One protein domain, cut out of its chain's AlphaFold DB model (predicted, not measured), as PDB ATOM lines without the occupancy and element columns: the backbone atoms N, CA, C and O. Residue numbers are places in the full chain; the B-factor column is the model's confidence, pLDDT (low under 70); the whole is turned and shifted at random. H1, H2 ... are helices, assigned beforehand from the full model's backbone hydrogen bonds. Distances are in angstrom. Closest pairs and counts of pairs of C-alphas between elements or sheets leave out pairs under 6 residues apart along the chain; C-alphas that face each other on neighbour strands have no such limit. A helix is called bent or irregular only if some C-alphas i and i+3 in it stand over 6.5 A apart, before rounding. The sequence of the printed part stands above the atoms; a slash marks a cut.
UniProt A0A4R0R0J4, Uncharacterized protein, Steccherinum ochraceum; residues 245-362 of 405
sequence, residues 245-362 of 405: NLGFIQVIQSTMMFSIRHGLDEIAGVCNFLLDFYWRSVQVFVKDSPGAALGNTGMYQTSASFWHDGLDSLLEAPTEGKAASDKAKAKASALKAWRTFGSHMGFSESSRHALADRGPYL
ATOM      1  N   ASN A 245     219.080 244.512 160.115       84.94
ATOM      2  CA  ASN A 245     218.926 245.801 160.793       84.94
ATOM      3  C   ASN A 245     219.886 246.852 160.218       84.94
ATOM      4  O   ASN A 245     219.505 247.992 159.981       84.94
ATOM      5  N   LEU A 246     221.119 246.446 159.912       85.50
ATOM      6  CA  LEU A 246     222.162 247.313 159.372       85.50
ATOM      7  C   LEU A 246     222.160 247.383 157.837       85.50
ATOM      8  O   LEU A 246     223.121 247.860 157.243       85.50
ATOM      9  N   GLY A 247     221.123 246.883 157.159       87.62
ATOM     10  CA  GLY A 247     221.012 246.999 155.701       87.62
ATOM     11  C   GLY A 247     222.264 246.558 154.940       87.62
ATOM     12  O   GLY A 247     222.604 247.158 153.925       87.62
ATOM     13  N   PHE A 248     222.965 245.521 155.416       91.31
ATOM     14  CA  PHE A 248     224.271 245.129 154.868       91.31
ATOM     15  C   PHE A 248     224.196 244.753 153.378       91.31
ATOM     16  O   PHE A 248     225.154 244.918 152.628       91.31
ATOM     17  N   ILE A 249     223.017 244.335 152.915       94.06
ATOM     18  CA  ILE A 249     222.721 244.111 151.500       94.06
ATOM     19  C   ILE A 249     223.003 245.343 150.615       94.06
ATOM     20  O   ILE A 249     223.480 245.191 149.491       94.06
ATOM     21  N   GLN A 250     222.789 246.560 151.127       92.94
ATOM     22  CA  GLN A 250     223.098 247.811 150.429       92.94
ATOM     23  C   GLN A 250     224.612 248.032 150.301       92.94
ATOM     24  O   GLN A 250     225.086 248.491 149.262       92.94
ATOM     25  N   VAL A 251     225.383 247.657 151.328       93.31
ATOM     26  CA  VAL A 251     226.856 247.686 151.299       93.31
ATOM     27  C   VAL A 251     227.378 246.742 150.216       93.31
ATOM     28  O   VAL A 251     228.208 247.144 149.404       93.31
ATOM     29  N   ILE A 252     226.834 245.521 150.134       96.00
ATOM     30  CA  ILE A 252     227.193 244.554 149.084       96.00
ATOM     31  C   ILE A 252     226.874 245.117 147.691       96.00
ATOM     32  O   ILE A 252     227.725 245.079 146.802       96.00
ATOM     33  N   GLN A 253     225.677 245.676 147.502       95.69
ATOM     34  CA  GLN A 253     225.257 246.268 146.230       95.69
ATOM     35  C   GLN A 253     226.150 247.434 145.796       95.69
ATOM     36  O   GLN A 253     226.567 247.499 144.640       95.69
ATOM     37  N   SER A 254     226.490 248.325 146.726       95.12
ATOM     38  CA  SER A 254     227.348 249.481 146.448       95.12
ATOM     39  C   SER A 254     228.755 249.042 146.028       95.12
ATOM     40  O   SER A 254     229.313 249.564 145.064       95.12
ATOM     41  N   THR A 255     229.306 248.010 146.669       95.94
ATOM     42  CA  THR A 255     230.606 247.443 146.281       95.94
ATOM     43  C   THR A 255     230.551 246.687 144.946       95.94
ATOM     44  O   THR A 255     231.530 246.689 144.197       95.94
ATOM     45  N   MET A 256     229.412 246.087 144.580       97.50
ATOM     46  CA  MET A 256     229.212 245.562 143.222       97.50
ATOM     47  C   MET A 256     229.192 246.684 142.176       97.50
ATOM     48  O   MET A 256     229.781 246.540 141.110       97.50
ATOM     49  N   MET A 257     228.563 247.826 142.465       96.31
ATOM     50  CA  MET A 257     228.607 248.980 141.559       96.31
ATOM     51  C   MET A 257     230.039 249.485 141.363       96.31
ATOM     52  O   MET A 257     230.452 249.735 140.227       96.31
ATOM     53  N   PHE A 258     230.823 249.547 142.442       94.94
ATOM     54  CA  PHE A 258     232.258 249.823 142.376       94.94
ATOM     55  C   PHE A 258     232.988 248.825 141.464       94.94
ATOM     56  O   PHE A 258     233.709 249.231 140.549       94.94
ATOM     57  N   SER A 259     232.772 247.521 141.653       96.44
ATOM     58  CA  SER A 259     233.446 246.498 140.845       96.44
ATOM     59  C   SER A 259     233.143 246.646 139.350       96.44
ATOM     60  O   SER A 259     234.050 246.530 138.526       96.44
ATOM     61  N   ILE A 260     231.909 247.007 138.986       96.81
ATOM     62  CA  ILE A 260     231.517 247.274 137.596       96.81
ATOM     63  C   ILE A 260     232.204 248.524 137.051       96.81
ATOM     64  O   ILE A 260     232.768 248.489 135.957       96.81
ATOM     65  N   ARG A 261     232.173 249.633 137.799       95.06
ATOM     66  CA  ARG A 261     232.730 250.925 137.361       95.06
ATOM     67  C   ARG A 261     234.219 250.841 137.052       95.06
ATOM     68  O   ARG A 261     234.670 251.505 136.114       95.06
ATOM     69  N   HIS A 262     234.947 250.006 137.794       95.00
ATOM     70  CA  HIS A 262     236.397 249.832 137.668       95.00
ATOM     71  C   HIS A 262     236.814 248.537 136.954       95.00
ATOM     72  O   HIS A 262     238.003 248.343 136.726       95.00
ATOM     73  N   GLY A 263     235.867 247.682 136.550       95.81
ATOM     74  CA  GLY A 263     236.153 246.432 135.832       95.81
ATOM     75  C   GLY A 263     236.852 245.363 136.680       95.81
ATOM     76  O   GLY A 263     237.659 244.602 136.158       95.81
ATOM     77  N   LEU A 264     236.563 245.307 137.981       95.94
ATOM     78  CA  LEU A 264     237.206 244.414 138.952       95.94
ATOM     79  C   LEU A 264     236.351 243.161 139.198       95.94
ATOM     80  O   LEU A 264     235.622 243.067 140.188       95.94
ATOM     81  N   ASP A 265     236.410 242.193 138.283       95.06
ATOM     82  CA  ASP A 265     235.608 240.958 138.349       95.06
ATOM     83  C   ASP A 265     235.854 240.152 139.638       95.06
ATOM     84  O   ASP A 265     234.924 239.562 140.190       95.06
ATOM     85  N   GLU A 266     237.071 240.186 140.189       94.31
ATOM     86  CA  GLU A 266     237.377 239.537 141.464       94.31
ATOM     87  C   GLU A 266     236.540 240.097 142.623       94.31
ATOM     88  O   GLU A 266     236.057 239.333 143.458       94.31
ATOM     89  N   ILE A 267     236.270 241.407 142.635       94.88
ATOM     90  CA  ILE A 267     235.450 242.047 143.671       94.88
ATOM     91  C   ILE A 267     233.974 241.676 143.507       94.88
ATOM     92  O   ILE A 267     233.281 241.466 144.504       94.88
ATOM     93  N   ALA A 268     233.491 241.508 142.270       94.38
ATOM     94  CA  ALA A 268     232.164 240.937 142.031       94.38
ATOM     95  C   ALA A 268     232.065 239.499 142.579       94.38
ATOM     96  O   ALA A 268     231.058 239.147 143.194       94.38
ATOM     97  N   GLY A 269     233.129 238.699 142.434       94.06
ATOM     98  CA  GLY A 269     233.238 237.362 143.024       94.06
ATOM     99  C   GLY A 269     233.166 237.363 144.556       94.06
ATOM    100  O   GLY A 269     232.416 236.574 145.133       94.06
ATOM    101  N   VAL A 270     233.872 238.290 145.214       94.50
ATOM    102  CA  VAL A 270     233.809 238.491 146.677       94.50
ATOM    103  C   VAL A 270     232.384 238.860 147.115       94.50
ATOM    104  O   VAL A 270     231.856 238.284 148.067       94.50
ATOM    105  N   CYS A 271     231.717 239.758 146.387       96.12
ATOM    106  CA  CYS A 271     230.330 240.128 146.676       96.12
ATOM    107  C   CYS A 271     229.358 238.954 146.464       96.12
ATOM    108  O   CYS A 271     228.437 238.779 147.257       96.12
ATOM    109  N   ASN A 272     229.567 238.117 145.439       96.19
ATOM    110  CA  ASN A 272     228.773 236.903 145.230       96.19
ATOM    111  C   ASN A 272     228.910 235.927 146.407       96.19
ATOM    112  O   ASN A 272     227.906 235.431 146.909       96.19
ATOM    113  N   PHE A 273     230.139 235.702 146.886       94.12
ATOM    114  CA  PHE A 273     230.371 234.889 148.080       94.12
ATOM    115  C   PHE A 273     229.601 235.436 149.289       94.12
ATOM    116  O   PHE A 273     228.948 234.668 149.994       94.12
ATOM    117  N   LEU A 274     229.609 236.759 149.496       93.31
ATOM    118  CA  LEU A 274     228.840 237.384 150.572       93.31
ATOM    119  C   LEU A 274     227.327 237.251 150.398       93.31
ATOM    120  O   LEU A 274     226.649 237.095 151.404       93.31
ATOM    121  N   LEU A 275     226.779 237.285 149.181       95.81
ATOM    122  CA  LEU A 275     225.344 237.054 148.953       95.81
ATOM    123  C   LEU A 275     224.936 235.601 149.218       95.81
ATOM    124  O   LEU A 275     223.897 235.352 149.831       95.81
ATOM    125  N   ASP A 276     225.757 234.642 148.791       93.25
ATOM    126  CA  ASP A 276     225.539 233.225 149.092       93.25
ATOM    127  C   ASP A 276     225.604 232.980 150.602       93.25
ATOM    128  O   ASP A 276     224.780 232.258 151.172       93.25
ATOM    129  N   PHE A 277     226.562 233.625 151.267       90.12
ATOM    130  CA  PHE A 277     226.673 233.632 152.717       90.12
ATOM    131  C   PHE A 277     225.459 234.314 153.367       90.12
ATOM    132  O   PHE A 277     224.892 233.762 154.312       90.12
ATOM    133  N   TYR A 278     224.992 235.431 152.792       92.19
ATOM    134  CA  TYR A 278     223.799 236.160 153.221       92.19
ATOM    135  C   TYR A 278     222.585 235.239 153.305       92.19
ATOM    136  O   TYR A 278     221.913 235.111 154.330       92.19
ATOM    137  N   TRP A 279     222.341 234.542 152.200       93.25
ATOM    138  CA  TRP A 279     221.245 233.601 152.073       93.25
ATOM    139  C   TRP A 279     221.330 232.452 153.084       93.25
ATOM    140  O   TRP A 279     220.328 232.109 153.713       93.25
ATOM    141  N   ARG A 280     222.520 231.877 153.299       90.56
ATOM    142  CA  ARG A 280     222.697 230.789 154.275       90.56
ATOM    143  C   ARG A 280     222.324 231.220 155.695       90.56
ATOM    144  O   ARG A 280     221.681 230.434 156.392       90.56
ATOM    145  N   SER A 281     222.637 232.448 156.122       88.00
ATOM    146  CA  SER A 281     222.210 232.923 157.453       88.00
ATOM    147  C   SER A 281     220.719 233.163 157.555       88.00
ATOM    148  O   SER A 281     220.138 232.858 158.592       88.00
ATOM    149  N   VAL A 282     220.072 233.603 156.476       89.88
ATOM    150  CA  VAL A 282     218.606 233.655 156.427       89.88
ATOM    151  C   VAL A 282     218.013 232.258 156.634       89.88
ATOM    152  O   VAL A 282     217.100 232.095 157.442       89.88
ATOM    153  N   GLN A 283     218.552 231.235 155.963       90.06
ATOM    154  CA  GLN A 283     218.072 229.856 156.105       90.06
ATOM    155  C   GLN A 283     218.241 229.314 157.528       90.06
ATOM    156  O   GLN A 283     217.315 228.699 158.056       90.06
ATOM    157  N   VAL A 284     219.400 229.545 158.155       87.56
ATOM    158  CA  VAL A 284     219.649 229.124 159.543       87.56
ATOM    159  C   VAL A 284     218.713 229.858 160.502       87.56
ATOM    160  O   VAL A 284     218.029 229.210 161.286       87.56
ATOM    161  N   PHE A 285     218.575 231.180 160.370       86.06
ATOM    162  CA  PHE A 285     217.687 231.976 161.220       86.06
ATOM    163  C   PHE A 285     216.222 231.516 161.142       86.06
ATOM    164  O   PHE A 285     215.554 231.382 162.168       86.06
ATOM    165  N   VAL A 286     215.719 231.245 159.931       88.00
ATOM    166  CA  VAL A 286     214.355 230.731 159.715       88.00
ATOM    167  C   VAL A 286     214.189 229.334 160.314       88.00
ATOM    168  O   VAL A 286     213.154 229.045 160.912       88.00
ATOM    169  N   LYS A 287     215.198 228.465 160.182       88.44
ATOM    170  CA  LYS A 287     215.176 227.113 160.752       88.44
ATOM    171  C   LYS A 287     215.157 227.135 162.285       88.44
ATOM    172  O   LYS A 287     214.435 226.342 162.885       88.44
ATOM    173  N   ASP A 288     215.916 228.043 162.891       86.31
ATOM    174  CA  ASP A 288     216.080 228.143 164.345       86.31
ATOM    175  C   ASP A 288     214.954 228.939 165.029       86.31
ATOM    176  O   ASP A 288     214.873 228.961 166.256       86.31
ATOM    177  N   SER A 289     214.048 229.550 164.253       84.19
ATOM    178  CA  SER A 289     212.906 230.332 164.745       84.19
ATOM    179  C   SER A 289     211.572 229.652 164.390       84.19
ATOM    180  O   SER A 289     210.972 229.976 163.359       84.19
ATOM    181  N   PRO A 290     211.056 228.717 165.219       78.75
ATOM    182  CA  PRO A 290     209.830 227.979 164.926       78.75
ATOM    183  C   PRO A 290     208.646 228.922 164.663       78.75
ATOM    184  O   PRO A 290     208.240 229.687 165.533       78.75
ATOM    185  N   GLY A 291     208.082 228.862 163.453       79.88
ATOM    186  CA  GLY A 291     206.945 229.694 163.040       79.88
ATOM    187  C   GLY A 291     207.310 231.031 162.383       79.88
ATOM    188  O   GLY A 291     206.412 231.731 161.910       79.88
ATOM    189  N   ALA A 292     208.596 231.385 162.284       81.94
ATOM    190  CA  ALA A 292     209.022 232.539 161.501       81.94
ATOM    191  C   ALA A 292     208.884 232.239 159.999       81.94
ATOM    192  O   ALA A 292     209.667 231.493 159.414       81.94
ATOM    193  N   ALA A 293     207.884 232.832 159.344       86.69
ATOM    194  CA  ALA A 293     207.840 232.854 157.887       86.69
ATOM    195  C   ALA A 293     208.997 233.717 157.354       86.69
ATOM    196  O   ALA A 293     209.245 234.799 157.887       86.69
ATOM    197  N   LEU A 294     209.659 233.278 156.277       86.12
ATOM    198  CA  LEU A 294     210.769 234.000 155.634       86.12
ATOM    199  C   LEU A 294     210.456 235.496 155.435       86.12
ATOM    200  O   LEU A 294     211.258 236.348 155.817       86.12
ATOM    201  N   GLY A 295     209.251 235.802 154.940       84.94
ATOM    202  CA  GLY A 295     208.771 237.166 154.691       84.94
ATOM    203  C   GLY A 295     208.682 238.078 155.924       84.94
ATOM    204  O   GLY A 295     208.646 239.302 155.795       84.94
ATOM    205  N   ASN A 296     208.672 237.498 157.125       85.25
ATOM    206  CA  ASN A 296     208.581 238.231 158.388       85.25
ATOM    207  C   ASN A 296     209.955 238.512 159.011       85.25
ATOM    208  O   ASN A 296     210.027 239.209 160.021       85.25
ATOM    209  N   THR A 297     211.039 237.982 158.441       86.94
ATOM    210  CA  THR A 297     212.392 238.243 158.946       86.94
ATOM    211  C   THR A 297     212.853 239.649 158.557       86.94
ATOM    212  O   THR A 297     212.595 240.108 157.441       86.94
ATOM    213  N   GLY A 298     213.579 240.332 159.449       85.06
ATOM    214  CA  GLY A 298     214.168 241.644 159.142       85.06
ATOM    215  C   GLY A 298     215.115 241.582 157.941       85.06
ATOM    216  O   GLY A 298     215.071 242.440 157.067       85.06
ATOM    217  N   MET A 299     215.894 240.499 157.824       89.19
ATOM    218  CA  MET A 299     216.766 240.256 156.671       89.19
ATOM    219  C   MET A 299     216.000 240.204 155.346       89.19
ATOM    220  O   MET A 299     216.462 240.800 154.374       89.19
ATOM    221  N   TYR A 300     214.849 239.524 155.292       91.25
ATOM    222  CA  TYR A 300     214.020 239.481 154.088       91.25
ATOM    223  C   TYR A 300     213.440 240.848 153.756       91.25
ATOM    224  O   TYR A 300     213.578 241.289 152.622       91.25
ATOM    225  N   GLN A 301     212.823 241.517 154.733       87.94
ATOM    226  CA  GLN A 301     212.163 242.806 154.515       87.94
ATOM    227  C   GLN A 301     213.149 243.847 153.988       87.94
ATOM    228  O   GLN A 301     212.889 244.467 152.961       87.94
ATOM    229  N   THR A 302     214.312 243.966 154.630       88.25
ATOM    230  CA  THR A 302     215.361 244.886 154.192       88.25
ATOM    231  C   THR A 302     215.897 244.510 152.810       88.25
ATOM    232  O   THR A 302     216.020 245.373 151.945       88.25
ATOM    233  N   SER A 303     216.158 243.222 152.552       92.50
ATOM    234  CA  SER A 303     216.631 242.776 151.233       92.50
ATOM    235  C   SER A 303     215.613 243.058 150.136       92.50
ATOM    236  O   SER A 303     215.999 243.497 149.062       92.50
ATOM    237  N   ALA A 304     214.326 242.847 150.400       90.25
ATOM    238  CA  ALA A 304     213.268 243.062 149.426       90.25
ATOM    239  C   ALA A 304     213.161 244.547 149.030       90.25
ATOM    240  O   ALA A 304     212.964 244.845 147.852       90.25
ATOM    241  N   SER A 305     213.366 245.464 149.987       84.56
ATOM    242  CA  SER A 305     213.383 246.910 149.727       84.56
ATOM    243  C   SER A 305     214.555 247.316 148.832       84.56
ATOM    244  O   SER A 305     214.372 248.086 147.898       84.56
ATOM    245  N   PHE A 306     215.750 246.767 149.071       90.44
ATOM    246  CA  PHE A 306     216.953 247.129 148.312       90.44
ATOM    247  C   PHE A 306     217.146 246.334 147.016       90.44
ATOM    248  O   PHE A 306     217.897 246.766 146.143       90.44
ATOM    249  N   TRP A 307     216.514 245.168 146.867       95.00
ATOM    250  CA  TRP A 307     216.818 244.264 145.758       95.00
ATOM    251  C   TRP A 307     216.456 244.852 144.394       95.00
ATOM    252  O   TRP A 307     217.269 244.778 143.474       95.00
ATOM    253  N   HIS A 308     215.271 245.452 144.268       91.94
ATOM    254  CA  HIS A 308     214.815 246.041 143.007       91.94
ATOM    255  C   HIS A 308     215.646 247.263 142.614       91.94
ATOM    256  O   HIS A 308     216.151 247.317 141.497       91.94
ATOM    257  N   ASP A 309     215.853 248.198 143.542       91.75
ATOM    258  CA  ASP A 309     216.643 249.406 143.276       91.75
ATOM    259  C   ASP A 309     218.117 249.058 142.997       91.75
ATOM    260  O   ASP A 309     218.762 249.644 142.124       91.75
ATOM    261  N   GLY A 310     218.633 248.031 143.677       94.50
ATOM    262  CA  GLY A 310     219.944 247.459 143.403       94.50
ATOM    263  C   GLY A 310     220.044 246.838 142.010       94.50
ATOM    264  O   GLY A 310     221.026 247.079 141.312       94.50
ATOM    265  N   LEU A 311     219.030 246.078 141.584       96.62
ATOM    266  CA  LEU A 311     218.988 245.467 140.255       96.62
ATOM    267  C   LEU A 311     218.961 246.533 139.156       96.62
ATOM    268  O   LEU A 311     219.739 246.432 138.208       96.62
ATOM    269  N   ASP A 312     218.118 247.553 139.303       95.31
ATOM    270  CA  ASP A 312     218.012 248.650 138.339       95.31
ATOM    271  C   ASP A 312     219.345 249.402 138.229       95.31
ATOM    272  O   ASP A 312     219.877 249.564 137.131       95.31
ATOM    273  N   SER A 313     219.979 249.715 139.366       95.50
ATOM    274  CA  SER A 313     221.314 250.331 139.399       95.50
ATOM    275  C   SER A 313     222.366 249.494 138.658       95.50
ATOM    276  O   SER A 313     223.153 250.020 137.869       95.50
ATOM    277  N   LEU A 314     222.378 248.172 138.877       96.75
ATOM    278  CA  LEU A 314     223.309 247.259 138.205       96.75
ATOM    279  C   LEU A 314     223.034 247.180 136.697       96.75
ATOM    280  O   LEU A 314     223.977 247.097 135.911       96.75
ATOM    281  N   LEU A 315     221.764 247.204 136.276       97.38
ATOM    282  CA  LEU A 315     221.363 247.201 134.866       97.38
ATOM    283  C   LEU A 315     221.745 248.502 134.155       97.38
ATOM    284  O   LEU A 315     222.190 248.449 133.007       97.38
ATOM    285  N   GLU A 316     221.644 249.639 134.835       97.19
ATOM    286  CA  GLU A 316     221.985 250.962 134.304       97.19
ATOM    287  C   GLU A 316     223.491 251.263 134.348       97.19
ATOM    288  O   GLU A 316     223.969 252.137 133.625       97.19
ATOM    289  N   ALA A 317     224.268 250.508 135.135       96.25
ATOM    290  CA  ALA A 317     225.703 250.724 135.299       96.25
ATOM    291  C   ALA A 317     226.449 250.776 133.943       96.25
ATOM    292  O   ALA A 317     226.366 249.816 133.162       96.25
ATOM    293  N   PRO A 318     227.203 251.849 133.644       94.56
ATOM    294  CA  PRO A 318     227.849 252.016 132.347       94.56
ATOM    295  C   PRO A 318     229.022 251.045 132.173       94.56
ATOM    296  O   PRO A 318     229.875 250.908 133.049       94.56
ATOM    297  N   THR A 319     229.107 250.410 131.001       95.81
ATOM    298  CA  THR A 319     230.206 249.493 130.634       95.81
ATOM    299  C   THR A 319     231.107 250.037 129.530       95.81
ATOM    300  O   THR A 319     231.970 249.327 129.030       95.81
ATOM    301  N   GLU A 320     230.907 251.284 129.117       94.25
ATOM    302  CA  GLU A 320     231.672 251.916 128.043       94.25
ATOM    303  C   GLU A 320     232.985 252.538 128.555       94.25
ATOM    304  O   GLU A 320     233.197 252.746 129.755       94.25
ATOM    305  N   GLY A 321     233.885 252.855 127.620       91.88
ATOM    306  CA  GLY A 321     235.150 253.539 127.893       91.88
ATOM    307  C   GLY A 321     236.344 252.602 128.094       91.88
ATOM    308  O   GLY A 321     236.429 251.520 127.512       91.88
ATOM    309  N   LYS A 322     237.325 253.050 128.890       90.12
ATOM    310  CA  LYS A 322     238.517 252.245 129.207       90.12
ATOM    311  C   LYS A 322     238.099 250.981 129.962       90.12
ATOM    312  O   LYS A 322     237.244 251.059 130.839       90.12
ATOM    313  N   ALA A 323     238.717 249.849 129.625       94.12
ATOM    314  CA  ALA A 323     238.407 248.536 130.198       94.12
ATOM    315  C   ALA A 323     236.951 248.064 129.975       94.12
ATOM    316  O   ALA A 323     236.420 247.307 130.778       94.12
ATOM    317  N   ALA A 324     236.293 248.475 128.877       95.69
ATOM    318  CA  ALA A 324     234.897 248.109 128.590       95.69
ATOM    319  C   ALA A 324     234.617 246.594 128.666       95.69
ATOM    320  O   ALA A 324     233.586 246.181 129.194       95.69
ATOM    321  N   SER A 325     235.555 245.766 128.191       96.81
ATOM    322  CA  SER A 325     235.466 244.302 128.296       96.81
ATOM    323  C   SER A 325     235.420 243.832 129.755       96.81
ATOM    324  O   SER A 325     234.572 243.015 130.113       96.81
ATOM    325  N   ASP A 326     236.289 244.374 130.609       97.06
ATOM    326  CA  ASP A 326     236.376 243.988 132.020       97.06
ATOM    327  C   ASP A 326     235.161 244.492 132.807       97.06
ATOM    328  O   ASP A 326     234.577 243.746 133.591       97.06
ATOM    329  N   LYS A 327     234.686 245.715 132.521       96.94
ATOM    330  CA  LYS A 327     233.433 246.248 133.083       96.94
ATOM    331  C   LYS A 327     232.224 245.405 132.692       96.94
ATOM    332  O   LYS A 327     231.378 245.114 133.534       96.94
ATOM    333  N   ALA A 328     232.138 244.987 131.428       97.44
ATOM    334  CA  ALA A 328     231.067 244.113 130.956       97.44
ATOM    335  C   ALA A 328     231.102 242.745 131.652       97.44
ATOM    336  O   ALA A 328     230.052 242.228 132.039       97.44
ATOM    337  N   LYS A 329     232.301 242.187 131.871       97.62
ATOM    338  CA  LYS A 329     232.491 240.939 132.617       97.62
ATOM    339  C   LYS A 329     232.048 241.078 134.077       97.62
ATOM    340  O   LYS A 329     231.200 240.303 134.521       97.62
ATOM    341  N   ALA A 330     232.537 242.103 134.779       97.31
ATOM    342  CA  ALA A 330     232.161 242.391 136.162       97.31
ATOM    343  C   ALA A 330     230.645 242.626 136.300       97.31
ATOM    344  O   ALA A 330     230.016 242.076 137.202       97.31
ATOM    345  N   LYS A 331     230.023 243.353 135.357       98.19
ATOM    346  CA  LYS A 331     228.564 243.569 135.314       98.19
ATOM    347  C   LYS A 331     227.788 242.277 135.120       98.19
ATOM    348  O   LYS A 331     226.812 242.047 135.827       98.19
ATOM    349  N   ALA A 332     228.212 241.420 134.195       98.19
ATOM    350  CA  ALA A 332     227.574 240.123 133.991       98.19
ATOM    351  C   ALA A 332     227.667 239.243 135.253       98.19
ATOM    352  O   ALA A 332     226.680 238.611 135.632       98.19
ATOM    353  N   SER A 333     228.826 239.245 135.918       97.69
ATOM    354  CA  SER A 333     229.072 238.528 137.175       97.69
ATOM    355  C   SER A 333     228.176 239.043 138.310       97.69
ATOM    356  O   SER A 333     227.430 238.267 138.910       97.69
ATOM    357  N   ALA A 334     228.145 240.362 138.525       97.69
ATOM    358  CA  ALA A 334     227.315 241.009 139.537       97.69
ATOM    359  C   ALA A 334     225.811 240.798 139.291       97.69
ATOM    360  O   ALA A 334     225.092 240.406 140.206       97.69
ATOM    361  N   LEU A 335     225.330 240.971 138.052       98.38
ATOM    362  CA  LEU A 335     223.924 240.727 137.702       98.38
ATOM    363  C   LEU A 335     223.522 239.268 137.928       98.38
ATOM    364  O   LEU A 335     222.421 239.004 138.409       98.38
ATOM    365  N   LYS A 336     224.396 238.314 137.587       98.19
ATOM    366  CA  LYS A 336     224.151 236.893 137.849       98.19
ATOM    367  C   LYS A 336     224.019 236.640 139.352       98.19
ATOM    368  O   LYS A 336     223.023 236.056 139.764       98.19
ATOM    369  N   ALA A 337     224.973 237.121 140.147       97.69
ATOM    370  CA  ALA A 337     224.969 236.987 141.603       97.69
ATOM    371  C   ALA A 337     223.705 237.597 142.237       97.69
ATOM    372  O   ALA A 337     223.004 236.937 143.004       97.69
ATOM    373  N   TRP A 338     223.358 238.828 141.850       98.00
ATOM    374  CA  TRP A 338     222.199 239.556 142.372       98.00
ATOM    375  C   TRP A 338     220.865 238.874 142.041       98.00
ATOM    376  O   TRP A 338     219.970 238.784 142.886       98.00
ATOM    377  N   ARG A 339     220.735 238.336 140.821       97.94
ATOM    378  CA  ARG A 339     219.565 237.554 140.389       97.94
ATOM    379  C   ARG A 339     219.470 236.213 141.099       97.94
ATOM    380  O   ARG A 339     218.378 235.829 141.505       97.94
ATOM    381  N   THR A 340     220.588 235.507 141.264       97.75
ATOM    382  CA  THR A 340     220.628 234.248 142.018       97.75
ATOM    383  C   THR A 340     220.202 234.475 143.466       97.75
ATOM    384  O   THR A 340     219.320 233.770 143.952       97.75
ATOM    385  N   PHE A 341     220.733 235.512 144.117       97.38
ATOM    386  CA  PHE A 341     220.292 235.928 145.447       97.38
ATOM    387  C   PHE A 341     218.792 236.254 145.485       97.38
ATOM    388  O   PHE A 341     218.072 235.734 146.336       97.38
ATOM    389  N   GLY A 342     218.295 237.037 144.523       96.75
ATOM    390  CA  GLY A 342     216.869 237.348 144.408       96.75
ATOM    391  C   GLY A 342     215.999 236.102 144.269       96.75
ATOM    392  O   GLY A 342     215.024 235.949 144.996       96.75
ATOM    393  N   SER A 343     216.398 235.159 143.412       96.56
ATOM    394  CA  SER A 343     215.699 233.885 143.232       96.56
ATOM    395  C   SER A 343     215.684 233.043 144.507       96.56
ATOM    396  O   SER A 343     214.665 232.420 144.794       96.56
ATOM    397  N   HIS A 344     216.782 233.009 145.269       95.62
ATOM    398  CA  HIS A 344     216.828 232.320 146.561       95.62
ATOM    399  C   HIS A 344     215.859 232.947 147.568       95.62
ATOM    400  O   HIS A 344     215.134 232.235 148.261       95.62
ATOM    401  N   MET A 345     215.784 234.277 147.585       94.38
ATOM    402  CA  MET A 345     214.863 235.033 148.430       94.38
ATOM    403  C   MET A 345     213.419 235.049 147.895       94.38
ATOM    404  O   MET A 345     212.533 235.570 148.561       94.38
ATOM    405  N   GLY A 346     213.138 234.485 146.717       94.12
ATOM    406  CA  GLY A 346     211.804 234.512 146.108       94.12
ATOM    407  C   GLY A 346     211.385 235.884 145.564       94.12
ATOM    408  O   GLY A 346     210.191 236.144 145.427       94.12
ATOM    409  N   PHE A 347     212.341 236.763 145.267       94.56
ATOM    410  CA  PHE A 347     212.103 238.022 144.562       94.56
ATOM    411  C   PHE A 347     211.969 237.776 143.055       94.56
ATOM    412  O   PHE A 347     212.596 236.871 142.499       94.56
ATOM    413  N   SER A 348     211.158 238.590 142.381       93.31
ATOM    414  CA  SER A 348     210.915 238.482 140.939       93.31
ATOM    415  C   SER A 348     211.080 239.831 140.258       93.31
ATOM    416  O   SER A 348     210.543 240.831 140.726       93.31
ATOM    417  N   GLU A 349     211.747 239.858 139.102       93.38
ATOM    418  CA  GLU A 349     211.896 241.074 138.284       93.38
ATOM    419  C   GLU A 349     210.543 241.634 137.817       93.38
ATOM    420  O   GLU A 349     210.391 242.840 137.645       93.38
ATOM    421  N   SER A 350     209.539 240.770 137.637       90.69
ATOM    422  CA  SER A 350     208.219 241.160 137.125       90.69
ATOM    423  C   SER A 350     207.283 241.747 138.179       90.69
ATOM    424  O   SER A 350     206.259 242.332 137.827       90.69
ATOM    425  N   SER A 351     207.601 241.596 139.465       85.00
ATOM    426  CA  SER A 351     206.751 242.057 140.559       85.00
ATOM    427  C   SER A 351     207.568 242.866 141.554       85.00
ATOM    428  O   SER A 351     208.125 242.312 142.501       85.00
ATOM    429  N   ARG A 352     207.587 244.194 141.379       79.50
ATOM    430  CA  ARG A 352     207.963 245.102 142.469       79.50
ATOM    431  C   ARG A 352     206.919 244.942 143.567       79.50
ATOM    432  O   ARG A 352     205.779 245.389 143.423       79.50
ATOM    433  N   HIS A 353     207.286 244.257 144.644       66.69
ATOM    434  CA  HIS A 353     206.446 244.249 145.830       66.69
ATOM    435  C   HIS A 353     206.338 245.692 146.322       66.69
ATOM    436  O   HIS A 353     207.351 246.348 146.551       66.69
ATOM    437  N   ALA A 354     205.112 246.200 146.458       56.78
ATOM    438  CA  ALA A 354     204.856 247.457 147.148       56.78
ATOM    439  C   ALA A 354     205.158 247.238 148.635       56.78
ATOM    440  O   ALA A 354     204.266 246.951 149.432       56.78
ATOM    441  N   LEU A 355     206.438 247.253 148.991       58.03
ATOM    442  CA  LEU A 355     206.859 247.169 150.375       58.03
ATOM    443  C   LEU A 355     206.474 248.476 151.051       58.03
ATOM    444  O   LEU A 355     206.684 249.562 150.515       58.03
ATOM    445  N   ALA A 356     205.860 248.352 152.226       51.25
ATOM    446  CA  ALA A 356     205.715 249.480 153.124       51.25
ATOM    447  C   ALA A 356     207.114 250.053 153.368       51.25
ATOM    448  O   ALA A 356     208.033 249.284 153.638       51.25
ATOM    449  N   ASP A 357     207.228 251.370 153.244       54.00
ATOM    450  CA  ASP A 357     208.417 252.229 153.285       54.00
ATOM    451  C   ASP A 357     209.232 252.076 154.596       54.00
ATOM    452  O   ASP A 357     209.352 252.984 155.417       54.00
ATOM    453  N   ARG A 358     209.727 250.870 154.880       54.12
ATOM    454  CA  ARG A 358     210.586 250.557 156.019       54.12
ATOM    455  C   ARG A 358     212.021 250.691 155.543       54.12
ATOM    456  O   ARG A 358     212.621 249.728 155.071       54.12
ATOM    457  N   GLY A 359     212.549 251.905 155.670       53.84
ATOM    458  CA  GLY A 359     213.991 252.119 155.645       53.84
ATOM    459  C   GLY A 359     214.685 251.321 156.762       53.84
ATOM    460  O   GLY A 359     214.021 250.887 157.712       53.84
ATOM    461  N   PRO A 360     216.006 251.105 156.663       51.31
ATOM    462  CA  PRO A 360     216.768 250.433 157.708       51.31
ATOM    463  C   PRO A 360     216.569 251.148 159.053       51.31
ATOM    464  O   PRO A 360     216.753 252.363 159.162       51.31
ATOM    465  N   TYR A 361     216.168 250.392 160.077       47.50
ATOM    466  CA  TYR A 361     216.115 250.879 161.451       47.50
ATOM    467  C   TYR A 361     217.505 250.709 162.058       47.50
ATOM    468  O   TYR A 361     218.013 249.593 162.151       47.50
ATOM    469  N   LEU A 362     218.125 251.810 162.479       46.28
ATOM    470  CA  LEU A 362     219.299 251.730 163.345       46.28
ATOM    471  C   LEU A 362     218.863 251.036 164.656       46.28
ATOM    472  O   LEU A 362     217.837 251.399 165.220       46.28
TER     473      LEU A 362
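This is residues 245 to 362 of the 405 residues of an uncharacterized protein of Steccherinum ochraceum (UniProt A0A4R0R0J4). Four helices run lengthwise as an elongated bundle: H1 and H4 touch in the middle, with H2 on one side of them and the arm H3b on the other. The direction alternates along the chain, and residues 346 to 362 form a tail that passes H3 and ends near the first printed residue. The printed part has 118 residues with four named helices and no named strand, all helix in class; it is compact, with a radius of gyration of the C-alphas of 14.8 A, and spans 51 by 28 by 26 A.

Find C-alpha 248 at (224.271, 245.129, 154.868); from there H1 runs 21.6 A to residue 262. H2, residues 265 to 288, covers 34.9 A. H3, residues 298 to 316, was assigned as one helix by its hydrogen bonds but is bent: C-alphas 305 and 308 are 6.9 A apart. Its arms are H3a, residues 298 to 305, 10.8 A, and H3b, residues 308 to 316, 12.3 A, at a steep tilt of 45 degrees. H4, residues 324 to 345, runs 31.1 A to C-alpha 345 at (214.863, 235.033, 148.430).

H1, H2 and H4 form a bundle, helices side by side. H1 and H2 are a hairpin at 14 degrees; H2 touches H1 with residues 265 to 275 alone, closest at C-alphas 256 and 268, 5.6 A. H2 and H4 touch, running the same way at 5 degrees, closest at C-alphas 265 and 330, 4.3 A. H3b touches H1, closest at C-alphas 253 and 310, 6.1 A, and is apart from H2. In each helix or arm every O i to N i+4 pair is within hydrogen-bond range.

The farthest C-alphas, of Pro 290 and Lys 322, are 51.8 A apart. The printed part has no cut, and no link is long. Look for pLDDT under 70 at residues 353 to 362.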